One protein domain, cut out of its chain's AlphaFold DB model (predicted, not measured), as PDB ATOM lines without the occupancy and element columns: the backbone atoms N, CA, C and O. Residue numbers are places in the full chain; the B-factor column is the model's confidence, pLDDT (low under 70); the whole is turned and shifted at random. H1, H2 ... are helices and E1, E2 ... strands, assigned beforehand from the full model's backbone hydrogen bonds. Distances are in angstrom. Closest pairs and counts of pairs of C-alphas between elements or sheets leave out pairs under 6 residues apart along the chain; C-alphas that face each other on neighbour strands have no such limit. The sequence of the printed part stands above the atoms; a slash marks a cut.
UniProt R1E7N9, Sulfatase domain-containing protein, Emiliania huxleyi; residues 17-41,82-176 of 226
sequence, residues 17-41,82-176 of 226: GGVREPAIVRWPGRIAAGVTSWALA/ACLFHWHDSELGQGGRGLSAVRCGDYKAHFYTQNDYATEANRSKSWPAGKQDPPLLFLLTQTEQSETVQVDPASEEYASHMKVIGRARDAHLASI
ATOM      1  N   GLY A  17     145.729 130.883 110.826       91.44
ATOM      2  CA  GLY A  17     146.513 131.987 110.267       91.44
ATOM      3  C   GLY A  17     147.894 131.581 109.737       91.44
ATOM      4  O   GLY A  17     148.564 132.391 109.104       91.44
ATOM      5  N   GLY A  18     148.349 130.356 110.004       90.31
ATOM      6  CA  GLY A  18     149.570 129.787 109.434       90.31
ATOM      7  C   GLY A  18     149.348 128.860 108.239       90.31
ATOM      8  O   GLY A  18     150.309 128.598 107.518       90.31
ATOM      9  N   VAL A  19     148.122 128.359 108.032       93.69
ATOM     10  CA  VAL A  19     147.823 127.331 107.009       93.69
ATOM     11  C   VAL A  19     146.657 127.662 106.081       93.69
ATOM     12  O   VAL A  19     146.541 127.051 105.019       93.69
ATOM     13  N   ARG A  20     145.769 128.584 106.460       95.00
ATOM     14  CA  ARG A  20     144.652 129.036 105.630       95.00
ATOM     15  C   ARG A  20     145.110 130.237 104.812       95.00
ATOM     16  O   ARG A  20     145.492 131.263 105.362       95.00
ATOM     17  N   GLU A  21     145.010 130.102 103.497       94.81
ATOM     18  CA  GLU A  21     145.495 131.085 102.530       94.81
ATOM     19  C   GLU A  21     144.340 131.642 101.685       94.81
ATOM     20  O   GLU A  21     143.340 130.946 101.466       94.81
ATOM     21  N   PRO A  22     144.455 132.877 101.161       95.25
ATOM     22  CA  PRO A  22     143.521 133.370 100.162       95.25
ATOM     23  C   PRO A  22     143.647 132.552  98.868       95.25
ATOM     24  O   PRO A  22     144.738 132.370  98.331       95.25
ATOM     25  N   ALA A  23     142.514 132.103  98.326       96.69
ATOM     26  CA  ALA A  23     142.454 131.378  97.061       96.69
ATOM     27  C   ALA A  23     141.376 131.981  96.153       96.69
ATOM     28  O   ALA A  23     140.204 132.048  96.519       96.69
ATOM     29  N   ILE A  24     141.776 132.420  94.957       97.56
ATOM     30  CA  ILE A  24     140.882 133.002  93.949       97.56
ATOM     31  C   ILE A  24     141.114 132.273  92.631       97.56
ATOM     32  O   ILE A  24     142.243 132.195  92.147       97.56
ATOM     33  N   VAL A  25     140.035 131.778  92.026       97.12
ATOM     34  CA  VAL A  25     140.066 131.127  90.712       97.12
ATOM     35  C   VAL A  25     139.145 131.886  89.766       97.12
ATOM     36  O   VAL A  25     137.994 132.163  90.093       97.12
ATOM     37  N   ARG A  26     139.644 132.223  88.572       97.38
ATOM     38  CA  ARG A  26     138.877 132.930  87.541       97.38
ATOM     39  C   ARG A  26     138.973 132.187  86.218       97.38
ATOM     40  O   ARG A  26     140.052 132.090  85.645       97.38
ATOM     41  N   TRP A  27     137.828 131.752  85.695       97.69
ATOM     42  CA  TRP A  27     137.732 131.170  84.357       97.69
ATOM     43  C   TRP A  27     136.455 131.643  83.648       97.69
ATOM     44  O   TRP A  27     135.382 131.068  83.852       97.69
ATOM     45  N   PRO A  28     136.542 132.706  82.826       97.88
ATOM     46  CA  PRO A  28     135.383 133.256  82.129       97.88
ATOM     47  C   PRO A  28     134.679 132.209  81.261       97.88
ATOM     48  O   PRO A  28     135.328 131.433  80.563       97.88
ATOM     49  N   GLY A  29     133.346 132.182  81.322       96.88
ATOM     50  CA  GLY A  29     132.517 131.225  80.582       96.88
ATOM     51  C   GLY A  29     132.520 129.795  81.139       96.88
ATOM     52  O   GLY A  29     131.868 128.929  80.560       96.88
ATOM     53  N   ARG A  30     133.236 129.530  82.241       97.31
ATOM     54  CA  ARG A  30     133.296 128.209  82.891       97.31
ATOM     55  C   ARG A  30     132.956 128.258  84.374       97.31
ATOM     56  O   ARG A  30     132.181 127.434  84.833       97.31
ATOM     57  N   ILE A  31     133.524 129.216  85.101       97.31
ATOM     58  CA  ILE A  31     133.249 129.447  86.522       97.31
ATOM     59  C   ILE A  31     132.343 130.674  86.628       97.31
ATOM     60  O   ILE A  31     132.629 131.714  86.025       97.31
ATOM     61  N   ALA A  32     131.252 130.552  87.387       95.12
ATOM     62  CA  ALA A  32     130.352 131.666  87.661       95.12
ATOM     63  C   ALA A  32     131.109 132.816  88.350       95.12
ATOM     64  O   ALA A  32     131.903 132.601  89.263       95.12
ATOM     65  N   ALA A  33     130.892 134.052  87.902       96.81
ATOM     66  CA  ALA A  33     131.561 135.212  88.482       96.81
ATOM     67  C   ALA A  33     130.966 135.569  89.855       96.81
ATOM     68  O   ALA A  33     129.760 135.469  90.052       96.81
ATOM     69  N   GLY A  34     131.813 136.032  90.781       95.69
ATOM     70  CA  GLY A  34     131.374 136.571  92.074       95.69
ATOM     71  C   GLY A  34     130.821 135.544  93.068       95.69
ATOM     72  O   GLY A  34     130.205 135.940  94.051       95.69
ATOM     73  N   VAL A  35     131.025 134.245  92.829       95.62
ATOM     74  CA  VAL A  35     130.603 133.182  93.753       95.62
ATOM     75  C   VAL A  35     131.680 132.876  94.792       95.62
ATOM     76  O   VAL A  35     132.872 133.061  94.546       95.62
ATOM     77  N   THR A  36     131.254 132.368  95.945       95.88
ATOM     78  CA  THR A  36     132.126 131.878  97.018       95.88
ATOM     79  C   THR A  36     131.864 130.393  97.269       95.88
ATOM     80  O   THR A  36     130.767 129.894  97.021       95.88
ATOM     81  N   SER A  37     132.879 129.671  97.745       95.06
ATOM     82  CA  SER A  37     132.763 128.266  98.139       95.06
ATOM     83  C   SER A  37     133.449 128.044  99.478       95.06
ATOM     84  O   SER A  37     134.526 128.582  99.726       95.06
ATOM     85  N   TRP A  38     132.817 127.231 100.318       93.81
ATOM     86  CA  TRP A  38     133.335 126.800 101.618       93.81
ATOM     87  C   TRP A  38     133.821 125.349 101.601       93.81
ATOM     88  O   TRP A  38     134.140 124.783 102.644       93.81
ATOM     89  N   ALA A  39     133.872 124.735 100.416       96.25
ATOM     90  CA  ALA A  39     134.456 123.419 100.236       96.25
ATOM     91  C   ALA A  39     135.920 123.429 100.704       96.25
ATOM     92  O   ALA A  39     136.704 124.281 100.287       96.25
ATOM     93  N   LEU A  40     136.296 122.465 101.552       97.06
ATOM     94  CA  LEU A  40     137.693 122.275 101.932       97.06
ATOM     95  C   LEU A  40     138.550 122.024 100.690       97.06
ATOM     96  O   LEU A  40     138.197 121.209  99.836       97.06
ATOM     97  N   ALA A  41     139.683 122.707 100.626       97.69
ATOM     98  CA  ALA A  41     140.664 122.578  99.566       97.69
ATOM     99  C   ALA A  41     142.068 122.664 100.166       97.69
ATOM    100  O   ALA A  41     142.277 123.277 101.216       97.69
ATOM    101  N   ALA A  82     137.475 114.241 102.890       96.06
ATOM    102  CA  ALA A  82     136.933 113.908 104.205       96.06
ATOM    103  C   ALA A  82     137.672 114.670 105.320       96.06
ATOM    104  O   ALA A  82     137.044 115.182 106.247       96.06
ATOM    105  N   CYS A  83     139.004 114.754 105.212       98.12
ATOM    106  CA  CYS A  83     139.868 115.448 106.158       98.12
ATOM    107  C   CYS A  83     141.103 116.047 105.468       98.12
ATOM    108  O   CYS A  83     141.555 115.534 104.446       98.12
ATOM    109  N   LEU A  84     141.676 117.086 106.075       98.06
ATOM    110  CA  LEU A  84     142.966 117.692 105.757       98.06
ATOM    111  C   LEU A  84     143.962 117.417 106.894       98.06
ATOM    112  O   LEU A  84     143.593 117.406 108.071       98.06
ATOM    113  N   PHE A  85     145.231 117.217 106.542       96.62
ATOM    114  CA  PHE A  85     146.296 116.817 107.465       96.62
ATOM    115  C   PHE A  85     147.407 117.870 107.474       96.62
ATOM    116  O   PHE A  85     148.012 118.143 106.439       96.62
ATOM    117  N   HIS A  86     147.690 118.449 108.639       95.19
ATOM    118  CA  HIS A  86     148.625 119.561 108.791       95.19
ATOM    119  C   HIS A  86     149.907 119.104 109.486       95.19
ATOM    120  O   HIS A  86     149.916 118.715 110.663       95.19
ATOM    121  N   TRP A  87     150.998 119.152 108.730       91.12
ATOM    122  CA  TRP A  87     152.326 118.729 109.153       91.12
ATOM    123  C   TRP A  87     153.141 119.931 109.621       91.12
ATOM    124  O   TRP A  87     153.023 121.026 109.082       91.12
ATOM    125  N   HIS A  88     153.953 119.735 110.648       85.06
ATOM    126  CA  HIS A  88     154.961 120.678 111.115       85.06
ATOM    127  C   HIS A  88     156.272 119.919 111.334       85.06
ATOM    128  O   HIS A  88     156.252 118.698 111.489       85.06
ATOM    129  N   ASP A  89     157.401 120.628 111.315       68.00
ATOM    130  CA  ASP A  89     158.731 120.017 111.298       68.00
ATOM    131  C   ASP A  89     158.905 118.914 112.359       68.00
ATOM    132  O   ASP A  89     158.619 119.086 113.548       68.00
ATOM    133  N   SER A  90     159.392 117.773 111.871       53.62
ATOM    134  CA  SER A  90     159.718 116.553 112.597       53.62
ATOM    135  C   SER A  90     160.684 116.744 113.768       53.62
ATOM    136  O   SER A  90     160.600 115.968 114.718       53.62
ATOM    137  N   GLU A  91     161.545 117.768 113.755       52.66
ATOM    138  CA  GLU A  91     162.494 118.017 114.856       52.66
ATOM    139  C   GLU A  91     161.851 118.719 116.063       52.66
ATOM    140  O   GLU A  91     162.268 118.509 117.199       52.66
ATOM    141  N   LEU A  92     160.775 119.482 115.843       49.84
ATOM    142  CA  LEU A  92     159.962 120.082 116.913       49.84
ATOM    143  C   LEU A  92     158.805 119.165 117.350       49.84
ATOM    144  O   LEU A  92     158.111 119.443 118.331       49.84
ATOM    145  N   GLY A  93     158.600 118.055 116.639       45.50
ATOM    146  CA  GLY A  93     157.652 117.010 116.992       45.50
ATOM    147  C   GLY A  93     158.185 116.149 118.132       45.50
ATOM    148  O   GLY A  93     158.775 115.098 117.885       45.50
ATOM    149  N   GLN A  94     157.923 116.560 119.374       47.88
ATOM    150  CA  GLN A  94     158.118 115.761 120.593       47.88
ATOM    151  C   GLN A  94     157.283 114.454 120.546       47.88
ATOM    152  O   GLN A  94     156.229 114.341 121.175       47.88
ATOM    153  N   GLY A  95     157.700 113.472 119.740       49.75
ATOM    154  CA  GLY A  95     156.980 112.205 119.538       49.75
ATOM    155  C   GLY A  95     156.989 111.622 118.119       49.75
ATOM    156  O   GLY A  95     156.399 110.566 117.908       49.75
ATOM    157  N   GLY A  96     157.668 112.247 117.147       50.41
ATOM    158  CA  GLY A  96     158.282 111.480 116.055       50.41
ATOM    159  C   GLY A  96     157.527 111.282 114.737       50.41
ATOM    160  O   GLY A  96     157.952 110.423 113.973       50.41
ATOM    161  N   ARG A  97     156.470 112.039 114.399       58.28
ATOM    162  CA  ARG A  97     155.895 111.985 113.030       58.28
ATOM    163  C   ARG A  97     155.392 113.310 112.449       58.28
ATOM    164  O   ARG A  97     154.693 113.248 111.463       58.28
ATOM    165  N   GLY A  98     155.687 114.489 113.001       80.25
ATOM    166  CA  GLY A  98     155.383 115.795 112.365       80.25
ATOM    167  C   GLY A  98     153.899 116.187 112.155       80.25
ATOM    168  O   GLY A  98     153.584 117.373 112.100       80.25
ATOM    169  N   LEU A  99     152.949 115.248 112.088       89.75
ATOM    170  CA  LEU A  99     151.516 115.537 111.970       89.75
ATOM    171  C   LEU A  99     150.994 116.177 113.262       89.75
ATOM    172  O   LEU A  99     150.892 115.519 114.298       89.75
ATOM    173  N   SER A 100     150.654 117.461 113.185       91.38
ATOM    174  CA  SER A 100     150.334 118.281 114.357       91.38
ATOM    175  C   SER A 100     148.845 118.564 114.491       91.38
ATOM    176  O   SER A 100     148.334 118.576 115.609       91.38
ATOM    177  N   ALA A 101     148.135 118.738 113.373       95.81
ATOM    178  CA  ALA A 101     146.700 118.983 113.378       95.81
ATOM    179  C   ALA A 101     145.985 118.249 112.239       95.81
ATOM    180  O   ALA A 101     146.570 117.962 111.194       95.81
ATOM    181  N   VAL A 102     144.706 117.946 112.442       98.19
ATOM    182  CA  VAL A 102     143.837 117.301 111.450       98.19
ATOM    183  C   VAL A 102     142.489 118.001 111.457       98.19
ATOM    184  O   VAL A 102     141.905 118.194 112.522       98.19
ATOM    185  N   ARG A 103     141.989 118.362 110.276       98.31
ATOM    186  CA  ARG A 103     140.673 118.977 110.099       98.31
ATOM    187  C   ARG A 103     139.756 118.044 109.328       98.31
ATOM    188  O   ARG A 103     140.082 117.702 108.204       98.31
ATOM    189  N   CYS A 104     138.609 117.677 109.882       98.31
ATOM    190  CA  CYS A 104     137.573 116.907 109.195       98.31
ATOM    191  C   CYS A 104     136.272 117.715 109.194       98.31
ATOM    192  O   CYS A 104     135.677 117.938 110.250       98.31
ATOM    193  N   GLY A 105     135.847 118.181 108.016       96.00
ATOM    194  CA  GLY A 105     134.764 119.161 107.904       96.00
ATOM    195  C   GLY A 105     135.087 120.451 108.667       96.00
ATOM    196  O   GLY A 105     136.161 121.040 108.498       96.00
ATOM    197  N   ASP A 106     134.173 120.868 109.537       96.94
ATOM    198  CA  ASP A 106     134.336 122.084 110.337       96.94
ATOM    199  C   ASP A 106     135.189 121.865 111.590       96.94
ATOM    200  O   ASP A 106     135.625 122.828 112.204       96.94
ATOM    201  N   TYR A 107     135.503 120.626 111.963       98.50
ATOM    202  CA  TYR A 107     136.249 120.354 113.188       98.50
ATOM    203  C   TYR A 107     137.732 120.178 112.922       98.50
ATOM    204  O   TYR A 107     138.130 119.371 112.081       98.50
ATOM    205  N   LYS A 108     138.561 120.886 113.689       98.50
ATOM    206  CA  LYS A 108     140.019 120.775 113.638       98.50
ATOM    207  C   LYS A 108     140.577 120.424 115.007       98.50
ATOM    208  O   LYS A 108     140.350 121.147 115.974       98.50
ATOM    209  N   ALA A 109     141.325 119.328 115.066       98.31
ATOM    210  CA  ALA A 109     142.029 118.898 116.262       98.31
ATOM    211  C   ALA A 109     143.521 119.217 116.158       98.31
ATOM    212  O   ALA A 109     144.152 118.889 115.150       98.31
ATOM    213  N   HIS A 110     144.094 119.783 117.217       95.88
ATOM    214  CA  HIS A 110     145.533 119.942 117.413       95.88
ATOM    215  C   HIS A 110     146.030 118.896 118.409       95.88
ATOM    216  O   HIS A 110     145.653 118.901 119.580       95.88
ATOM    217  N   PHE A 111     146.903 118.008 117.944       93.88
ATOM    218  CA  PHE A 111     147.636 117.046 118.771       93.88
ATOM    219  C   PHE A 111     148.940 117.650 119.300       93.88
ATOM    220  O   PHE A 111     149.397 117.312 120.392       93.88
ATOM    221  N   TYR A 112     149.526 118.549 118.510       90.56
ATOM    222  CA  TYR A 112     150.702 119.330 118.856       90.56
ATOM    223  C   TYR A 112     150.490 120.767 118.399       90.56
ATOM    224  O   TYR A 112     150.094 121.003 117.260       90.56
ATOM    225  N   THR A 113     150.795 121.723 119.261       89.06
ATOM    226  CA  THR A 113     150.716 123.156 118.961       89.06
ATOM    227  C   THR A 113     152.116 123.744 118.852       89.06
ATOM    228  O   THR A 113     153.063 123.318 119.520       89.06
ATOM    229  N   GLN A 114     152.250 124.745 117.994       86.00
ATOM    230  CA  GLN A 114     153.431 125.597 117.927       86.00
ATOM    231  C   GLN A 114     153.154 126.899 118.671       86.00
ATOM    232  O   GLN A 114     151.994 127.257 118.892       86.00
ATOM    233  N   ASN A 115     154.227 127.618 119.009       76.81
ATOM    234  CA  ASN A 115     154.111 128.976 119.521       76.81
ATOM    235  C   ASN A 115     153.251 129.811 118.572       76.81
ATOM    236  O   ASN A 115     153.513 129.863 117.369       76.81
ATOM    237  N   ASP A 116     152.270 130.496 119.139       70.81
ATOM    238  CA  ASP A 116     151.547 131.567 118.491       70.81
ATOM    239  C   ASP A 116     151.828 132.869 119.245       70.81
ATOM    240  O   ASP A 116     151.245 133.159 120.284       70.81
ATOM    241  N   TYR A 117     152.773 133.670 118.740       63.00
ATOM    242  CA  TYR A 117     152.937 135.066 119.149       63.00
ATOM    243  C   TYR A 117     151.564 135.715 119.361       63.00
ATOM    244  O   TYR A 117     150.696 135.657 118.487       63.00
ATOM    245  N   ALA A 118     151.387 136.336 120.528       56.44
ATOM    246  CA  ALA A 118     150.125 136.938 120.920       56.44
ATOM    247  C   ALA A 118     149.662 137.973 119.877       56.44
ATOM    248  O   ALA A 118     150.256 139.044 119.730       56.44
ATOM    249  N   THR A 119     148.583 137.661 119.162       58.12
ATOM    250  CA  THR A 119     147.807 138.619 118.364       58.12
ATOM    251  C   THR A 119     146.673 139.189 119.219       58.12
ATOM    252  O   THR A 119     146.347 138.634 120.266       58.12
ATOM    253  N   GLU A 120     146.033 140.287 118.798       52.94
ATOM    254  CA  GLU A 120     144.837 140.793 119.498       52.94
ATOM    255  C   GLU A 120     143.720 139.743 119.589       52.94
ATOM    256  O   GLU A 120     143.065 139.667 120.624       52.94
ATOM    257  N   ALA A 121     143.584 138.868 118.581       54.00
ATOM    258  CA  ALA A 121     142.644 137.743 118.604       54.00
ATOM    259  C   ALA A 121     142.920 136.722 119.725       54.00
ATOM    260  O   ALA A 121     141.988 136.073 120.190       54.00
ATOM    261  N   ASN A 122     144.167 136.605 120.204       60.47
ATOM    262  CA  ASN A 122     144.573 135.572 121.169       60.47
ATOM    263  C   ASN A 122     145.117 136.131 122.489       60.47
ATOM    264  O   ASN A 122     145.535 135.358 123.353       60.47
ATOM    265  N   ARG A 123     145.108 137.459 122.677       56.12
ATOM    266  CA  ARG A 123     145.685 138.134 123.858       56.12
ATOM    267  C   ARG A 123     145.136 137.627 125.192       56.12
ATOM    268  O   ARG A 123     145.829 137.737 126.196       56.12
ATOM    269  N   SER A 124     143.916 137.089 125.213       57.44
ATOM    270  CA  SER A 124     143.259 136.592 126.427       57.44
ATOM    271  C   SER A 124     143.380 135.079 126.647       57.44
ATOM    272  O   SER A 124     143.057 134.613 127.738       57.44
ATOM    273  N   LYS A 125     143.830 134.298 125.651       66.19
ATOM    274  CA  LYS A 125     143.901 132.829 125.725       66.19
ATOM    275  C   LYS A 125     145.127 132.300 124.983       66.19
ATOM    276  O   LYS A 125     145.108 132.163 123.758       66.19
ATOM    277  N   SER A 126     146.172 131.960 125.730       69.25
ATOM    278  CA  SER A 126     147.357 131.265 125.216       69.25
ATOM    279  C   SER A 126     147.170 129.755 125.353       69.25
ATOM    280  O   SER A 126     146.840 129.285 126.439       69.25
ATOM    281  N   TRP A 127     147.420 128.999 124.284       82.12
ATOM    282  CA  TRP A 127     147.571 127.543 124.359       82.12
ATOM    283  C   TRP A 127     149.065 127.217 124.470       82.12
ATOM    284  O   TRP A 127     149.858 127.819 123.745       82.12
ATOM    285  N   PRO A 128     149.497 126.327 125.379       81.44
ATOM    286  CA  PRO A 128     150.914 125.998 125.509       81.44
ATOM    287  C   PRO A 128     151.401 125.291 124.245       81.44
ATOM    288  O   PRO A 128     150.680 124.456 123.704       81.44
ATOM    289  N   ALA A 129     152.617 125.598 123.789       85.19
ATOM    290  CA  ALA A 129     153.263 124.854 122.712       85.19
ATOM    291  C   ALA A 129     153.645 123.437 123.169       85.19
ATOM    292  O   ALA A 129     153.991 123.218 124.331       85.19
ATOM    293  N   GLY A 130     153.638 122.485 122.237       84.81
ATOM    294  CA  GLY A 130     153.974 121.086 122.493       84.81
ATOM    295  C   GLY A 130     152.766 120.157 122.410       84.81
ATOM    296  O   GLY A 130     151.760 120.473 121.772       84.81
ATOM    297  N   LYS A 131     152.900 118.969 123.008       88.56
ATOM    298  CA  LYS A 131     151.862 117.932 122.986       88.56
ATOM    299  C   LYS A 131     150.630 118.387 123.768       88.56
ATOM    300  O   LYS A 131     150.759 118.870 124.888       88.56
ATOM    301  N   GLN A 132     149.456 118.157 123.193       90.31
ATOM    302  CA  GLN A 132     148.170 118.443 123.818       90.31
ATOM    303  C   GLN A 132     147.543 117.145 124.330       90.31
ATOM    304  O   GLN A 132     147.450 116.161 123.590       90.31
ATOM    305  N   ASP A 133     147.152 117.138 125.604       92.25
ATOM    306  CA  ASP A 133     146.500 116.003 126.258       92.25
ATOM    307  C   ASP A 133     145.409 116.507 127.229       92.25
ATOM    308  O   ASP A 133     145.742 117.045 128.289       92.25
ATOM    309  N   PRO A 134     144.117 116.405 126.864       95.06
ATOM    310  CA  PRO A 134     143.612 115.855 125.603       95.06
ATOM    311  C   PRO A 134     143.902 116.795 124.403       95.06
ATOM    312  O   PRO A 134     144.204 117.972 124.606       95.06
ATOM    313  N   PRO A 135     143.825 116.319 123.141       96.38
ATOM    314  CA  PRO A 135     143.980 117.181 121.965       96.38
ATOM    315  C   PRO A 135     143.001 118.363 121.965       96.38
ATOM    316  O   PRO A 135     141.835 118.206 122.334       96.38
ATOM    317  N   LEU A 136     143.434 119.533 121.496       96.81
ATOM    318  CA  LEU A 136     142.555 120.705 121.421       96.81
ATOM    319  C   LEU A 136     141.634 120.561 120.210       96.81
ATOM    320  O   LEU A 136     142.132 120.434 119.094       96.81
ATOM    321  N   LEU A 137     140.318 120.603 120.404       98.38
ATOM    322  CA  LEU A 137     139.336 120.539 119.321       98.38
ATOM    323  C   LEU A 137     138.645 121.892 119.147       98.38
ATOM    324  O   LEU A 137     138.129 122.448 120.114       98.38
ATOM    325  N   PHE A 138     138.590 122.386 117.913       97.56
ATOM    326  CA  PHE A 138     137.926 123.637 117.556       97.56
ATOM    327  C   PHE A 138     136.883 123.405 116.467       97.56
ATOM    328  O   PHE A 138     137.144 122.678 115.504       97.56
ATOM    329  N   LEU A 139     135.733 124.063 116.607       97.56
ATOM    330  CA  LEU A 139     134.728 124.193 115.559       97.56
ATOM    331  C   LEU A 139     135.050 125.433 114.709       97.56
ATOM    332  O   LEU A 139     135.113 126.544 115.227       97.56
ATOM    333  N   LEU A 140     135.256 125.236 113.409       95.56
ATOM    334  CA  LEU A 140     135.646 126.252 112.435       95.56
ATOM    335  C   LEU A 140     134.540 126.448 111.399       95.56
ATOM    336  O   LEU A 140     134.497 125.761 110.378       95.56
ATOM    337  N   THR A 141     133.668 127.417 111.646       93.44
ATOM    338  CA  THR A 141     132.561 127.768 110.753       93.44
ATOM    339  C   THR A 141     132.911 128.971 109.872       93.44
ATOM    340  O   THR A 141     134.033 129.485 109.849       93.44
ATOM    341  N   GLN A 142     131.934 129.464 109.112       86.94
ATOM    342  CA  GLN A 142     132.090 130.703 108.349       86.94
ATOM    343  C   GLN A 142     132.286 131.928 109.253       86.94
ATOM    344  O   GLN A 142     132.957 132.875 108.853       86.94
ATOM    345  N   THR A 143     131.724 131.895 110.463       87.81
ATOM    346  CA  THR A 143     131.718 133.014 111.414       87.81
ATOM    347  C   THR A 143     132.661 132.814 112.596       87.81
ATOM    348  O   THR A 143     132.974 133.787 113.272       87.81
ATOM    349  N   GLU A 144     133.145 131.593 112.832       89.44
ATOM    350  CA  GLU A 144     134.109 131.269 113.885       89.44
ATOM    351  C   GLU A 144     135.330 130.577 113.273       89.44
ATOM    352  O   GLU A 144     135.241 129.456 112.788       89.44
ATOM    353  N   GLN A 145     136.470 131.263 113.244       88.38
ATOM    354  CA  GLN A 145     137.712 130.781 112.614       88.38
ATOM    355  C   GLN A 145     138.948 131.097 113.459       88.38
ATOM    356  O   GLN A 145     140.079 131.003 112.985       88.38
ATOM    357  N   SER A 146     138.723 131.532 114.697       87.81
ATOM    358  CA  SER A 146     139.743 132.134 115.546       87.81
ATOM    359  C   SER A 146     140.499 131.111 116.387       87.81
ATOM    360  O   SER A 146     141.537 131.444 116.943       87.81
ATOM    361  N   GLU A 147     139.998 129.875 116.513       91.81
ATOM    362  CA  GLU A 147     140.594 128.840 117.379       91.81
ATOM    363  C   GLU A 147     140.800 129.342 118.833       91.81
ATOM    364  O   GLU A 147     141.799 129.060 119.505       91.81
ATOM    365  N   THR A 148     139.850 130.139 119.336       87.06
ATOM    366  CA  THR A 148     139.885 130.718 120.695       87.06
ATOM    367  C   THR A 148     138.984 129.991 121.693       87.06
ATOM    368  O   THR A 148     139.168 130.114 122.911       87.06
ATOM    369  N   VAL A 149     138.013 129.218 121.206       90.38
ATOM    370  CA  VAL A 149     137.072 128.449 122.027       90.38
ATOM    371  C   VAL A 149     137.224 126.978 121.685       90.38
ATOM    372  O   VAL A 149     136.840 126.538 120.606       90.38
ATOM    373  N   GLN A 150     137.817 126.229 122.608       93.88
ATOM    374  CA  GLN A 150     137.886 124.783 122.490       93.88
ATOM    375  C   GLN A 150     136.516 124.180 122.800       93.88
ATOM    376  O   GLN A 150     135.854 124.607 123.749       93.88
ATOM    377  N   VAL A 151     136.132 123.160 122.040       97.38
ATOM    378  CA  VAL A 151     135.016 122.279 122.388       97.38
ATOM    379  C   VAL A 151     135.313 121.626 123.744       97.38
ATOM    380  O   VAL A 151     136.449 121.219 124.010       97.38
ATOM    381  N   ASP A 152     134.308 121.547 124.614       97.81
ATOM    382  CA  ASP A 152     134.453 120.960 125.948       97.81
ATOM    383  C   ASP A 152     134.904 119.486 125.844       97.81
ATOM    384  O   ASP A 152     134.153 118.675 125.296       97.81
ATOM    385  N   PRO A 153     136.084 119.103 126.377       97.94
ATOM    386  CA  PRO A 153     136.572 117.724 126.343       97.94
ATOM    387  C   PRO A 153     135.656 116.701 127.017       97.94
ATOM    388  O   PRO A 153     135.772 115.510 126.732       97.94
ATOM    389  N   ALA A 154     134.761 117.138 127.907       98.12
ATOM    390  CA  ALA A 154     133.779 116.274 128.555       98.12
ATOM    391  C   ALA A 154     132.493 116.076 127.726       98.12
ATOM    392  O   ALA A 154     131.643 115.269 128.103       98.12
ATOM    393  N   SER A 155     132.330 116.793 126.609       98.69
ATOM    394  CA  SER A 155     131.113 116.754 125.790       98.69
ATOM    395  C   SER A 155     131.054 115.567 124.820       98.69
ATOM    396  O   SER A 155     132.070 115.039 124.357       98.69
ATOM    397  N   GLU A 156     129.833 115.183 124.438       98.50
ATOM    398  CA  GLU A 156     129.595 114.186 123.385       98.50
ATOM    399  C   GLU A 156     130.070 114.677 122.005       98.50
ATOM    400  O   GLU A 156     130.589 113.894 121.203       98.50
ATOM    401  N   GLU A 157     129.954 115.982 121.741       98.31
ATOM    402  CA  GLU A 157     130.484 116.631 120.538       98.31
ATOM    403  C   GLU A 157     131.989 116.371 120.413       98.31
ATOM    404  O   GLU A 157     132.452 115.837 119.402       98.31
ATOM    405  N   TYR A 158     132.747 116.635 121.479       98.75
ATOM    406  CA  TYR A 158     134.179 116.363 121.507       98.75
ATOM    407  C   TYR A 158     134.479 114.884 121.258       98.75
ATOM    408  O   TYR A 158     135.261 114.546 120.366       98.75
ATOM    409  N   ALA A 159     133.831 113.987 122.006       98.56
ATOM    410  CA  ALA A 159     134.075 112.551 121.906       98.56
ATOM    411  C   ALA A 159     133.780 112.001 120.496       98.56
ATOM    412  O   ALA A 159     134.561 111.216 119.947       98.56
ATOM    413  N   SER A 160     132.671 112.426 119.886       98.50
ATOM    414  CA  SER A 160     132.246 111.965 118.562       98.50
ATOM    415  C   SER A 160     133.190 112.441 117.453       98.50
ATOM    416  O   SER A 160     133.647 111.627 116.640       98.50
ATOM    417  N   HIS A 161     133.568 113.721 117.454       98.56
ATOM    418  CA  HIS A 161     134.460 114.286 116.443       98.56
ATOM    419  C   HIS A 161     135.907 113.823 116.615       98.56
ATOM    420  O   HIS A 161     136.547 113.463 115.622       98.56
ATOM    421  N   MET A 162     136.405 113.691 117.848       98.62
ATOM    422  CA  MET A 162     137.731 113.118 118.092       98.62
ATOM    423  C   MET A 162     137.830 111.653 117.665       98.62
ATOM    424  O   MET A 162     138.885 111.234 117.190       98.62
ATOM    425  N   LYS A 163     136.744 110.873 117.728       98.50
ATOM    426  CA  LYS A 163     136.718 109.503 117.186       98.50
ATOM    427  C   LYS A 163     136.829 109.475 115.659       98.50
ATOM    428  O   LYS A 163     137.477 108.586 115.103       98.50
ATOM    429  N   VAL A 164     136.187 110.409 114.958       98.50
ATOM    430  CA  VAL A 164     136.299 110.526 113.492       98.50
ATOM    431  C   VAL A 164     137.708 110.970 113.105       98.50
ATOM    432  O   VAL A 164     138.364 110.292 112.314       98.50
ATOM    433  N   ILE A 165     138.189 112.049 113.719       98.69
ATOM    434  CA  ILE A 165     139.506 112.627 113.448       98.69
ATOM    435  C   ILE A 165     140.625 111.644 113.805       98.69
ATOM    436  O   ILE A 165     141.550 111.466 113.018       98.69
ATOM    437  N   GLY A 166     140.526 110.960 114.947       97.69
ATOM    438  CA  GLY A 166     141.494 109.951 115.379       97.69
ATOM    439  C   GLY A 166     141.627 108.808 114.374       97.69
ATOM    440  O   GLY A 166     142.732 108.502 113.941       97.69
ATOM    441  N   ARG A 167     140.502 108.252 113.898       98.19
ATOM    442  CA  ARG A 167     140.526 107.205 112.861       98.19
ATOM    443  C   ARG A 167     141.155 107.688 111.555       98.19
ATOM    444  O   ARG A 167     141.947 106.959 110.966       98.19
ATOM    445  N   ALA A 168     140.818 108.898 111.107       98.00
ATOM    446  CA  ALA A 168     141.396 109.473 109.894       98.00
ATOM    447  C   ALA A 168     142.907 109.708 110.039       98.00
ATOM    448  O   ALA A 168     143.674 109.359 109.144       98.00
ATOM    449  N   ARG A 169     143.339 110.243 111.188       95.56
ATOM    450  CA  ARG A 169     144.750 110.427 111.541       95.56
ATOM    451  C   ARG A 169     145.512 109.108 111.506       95.56
ATOM    452  O   ARG A 169     146.564 109.044 110.877       95.56
ATOM    453  N   ASP A 170     145.003 108.083 112.175       94.88
ATOM    454  CA  ASP A 170     145.709 106.810 112.303       94.88
ATOM    455  C   ASP A 170     145.797 106.092 110.949       94.88
ATOM    456  O   ASP A 170     146.860 105.587 110.591       94.88
ATOM    457  N   ALA A 171     144.726 106.136 110.146       95.69
ATOM    458  CA  ALA A 171     144.731 105.618 108.780       95.69
ATOM    459  C   ALA A 171     145.736 106.357 107.876       95.69
ATOM    460  O   ALA A 171     146.461 105.716 107.116       95.69
ATOM    461  N   HIS A 172     145.820 107.688 107.986       94.25
ATOM    462  CA  HIS A 172     146.799 108.498 107.253       94.25
ATOM    463  C   HIS A 172     148.234 108.176 107.675       94.25
ATOM    464  O   HIS A 172     149.095 107.922 106.844       94.25
ATOM    465  N   LEU A 173     148.510 108.109 108.977       91.62
ATOM    466  CA  LEU A 173     149.844 107.769 109.474       91.62
ATOM    467  C   LEU A 173     150.275 106.341 109.117       91.62
ATOM    468  O   LEU A 173     151.477 106.085 109.038       91.62
ATOM    469  N   ALA A 174     149.328 105.422 108.925       92.12
ATOM    470  CA  ALA A 174     149.592 104.054 108.492       92.12
ATOM    471  C   ALA A 174     149.868 103.931 106.982       92.12
ATOM    472  O   ALA A 174     150.492 102.956 106.568       92.12
ATOM    473  N   SER A 175     149.434 104.894 106.161       91.31
ATOM    474  CA  SER A 175     149.650 104.871 104.706       91.31
ATOM    475  C   SER A 175     150.992 105.472 104.274       91.31
ATOM    476  O   SER A 175     151.409 105.290 103.129       91.31
ATOM    477  N   ILE A 176     151.681 106.178 105.173       89.38
ATOM    478  CA  ILE A 176     152.925 106.883 104.860       89.38
ATOM    479  C   ILE A 176     154.107 105.921 104.868       89.38
ATOM    480  O   ILE A 176     154.470 105.362 105.902       89.38
TER     481      ILE A 176
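Overview. This is residues 17 to 41 and 82 to 176 of the 226 residues of the protein "Sulfatase domain-containing protein" of Emiliania huxleyi (UniProt R1E7N9). Little regular structure: a twisted sheet of four antiparallel strands, a meander in which each strand neighbours the one before, with a helix slantwise over one face; residues 27 to 32 stick out. The printed part has 120 residues, 47 of them in named elements, in the order E1 E2 E3 E4 H1 along the chain; it is of mixed class and only just compact, close to loose, with a radius of gyration of the C-alphas of 16.1 A and spans of 50 by 39 by 34 A.

Arrangement. Past residues 17 to 41, find E1, 84 to 87, E2, 99 to 104, E3, 107 to 113, and E4, 130 to 139. Within hydrogen-bond range are N 84 and O 103, 2.7 A; N 102 and O 109, 2.9 A; N 110 and O 136, 2.8 A. H1, 156 to 175, with every O i to N i+4 pair in range, is on the sheet, height 8.7 A; its closest C-alphas to E2 are Ile 165 and Cys 104, 6.3 A.

Along the chain. Find C-alpha 84 at (142.966, 117.692, 105.757), where E1 begins. E4 spans 20.7 A; H1 runs 28.9 A to C-alpha 175 at (149.650, 104.871, 104.706).

Size, cuts and confidence. Residues 42 to 81 are not printed; C-alphas 41 and 82 are 10.5 A apart. Links E1 to E2, E3 to E4 and E4 to H1 are long. Residues 89 to 97 and 117 to 126 have pLDDT under 70.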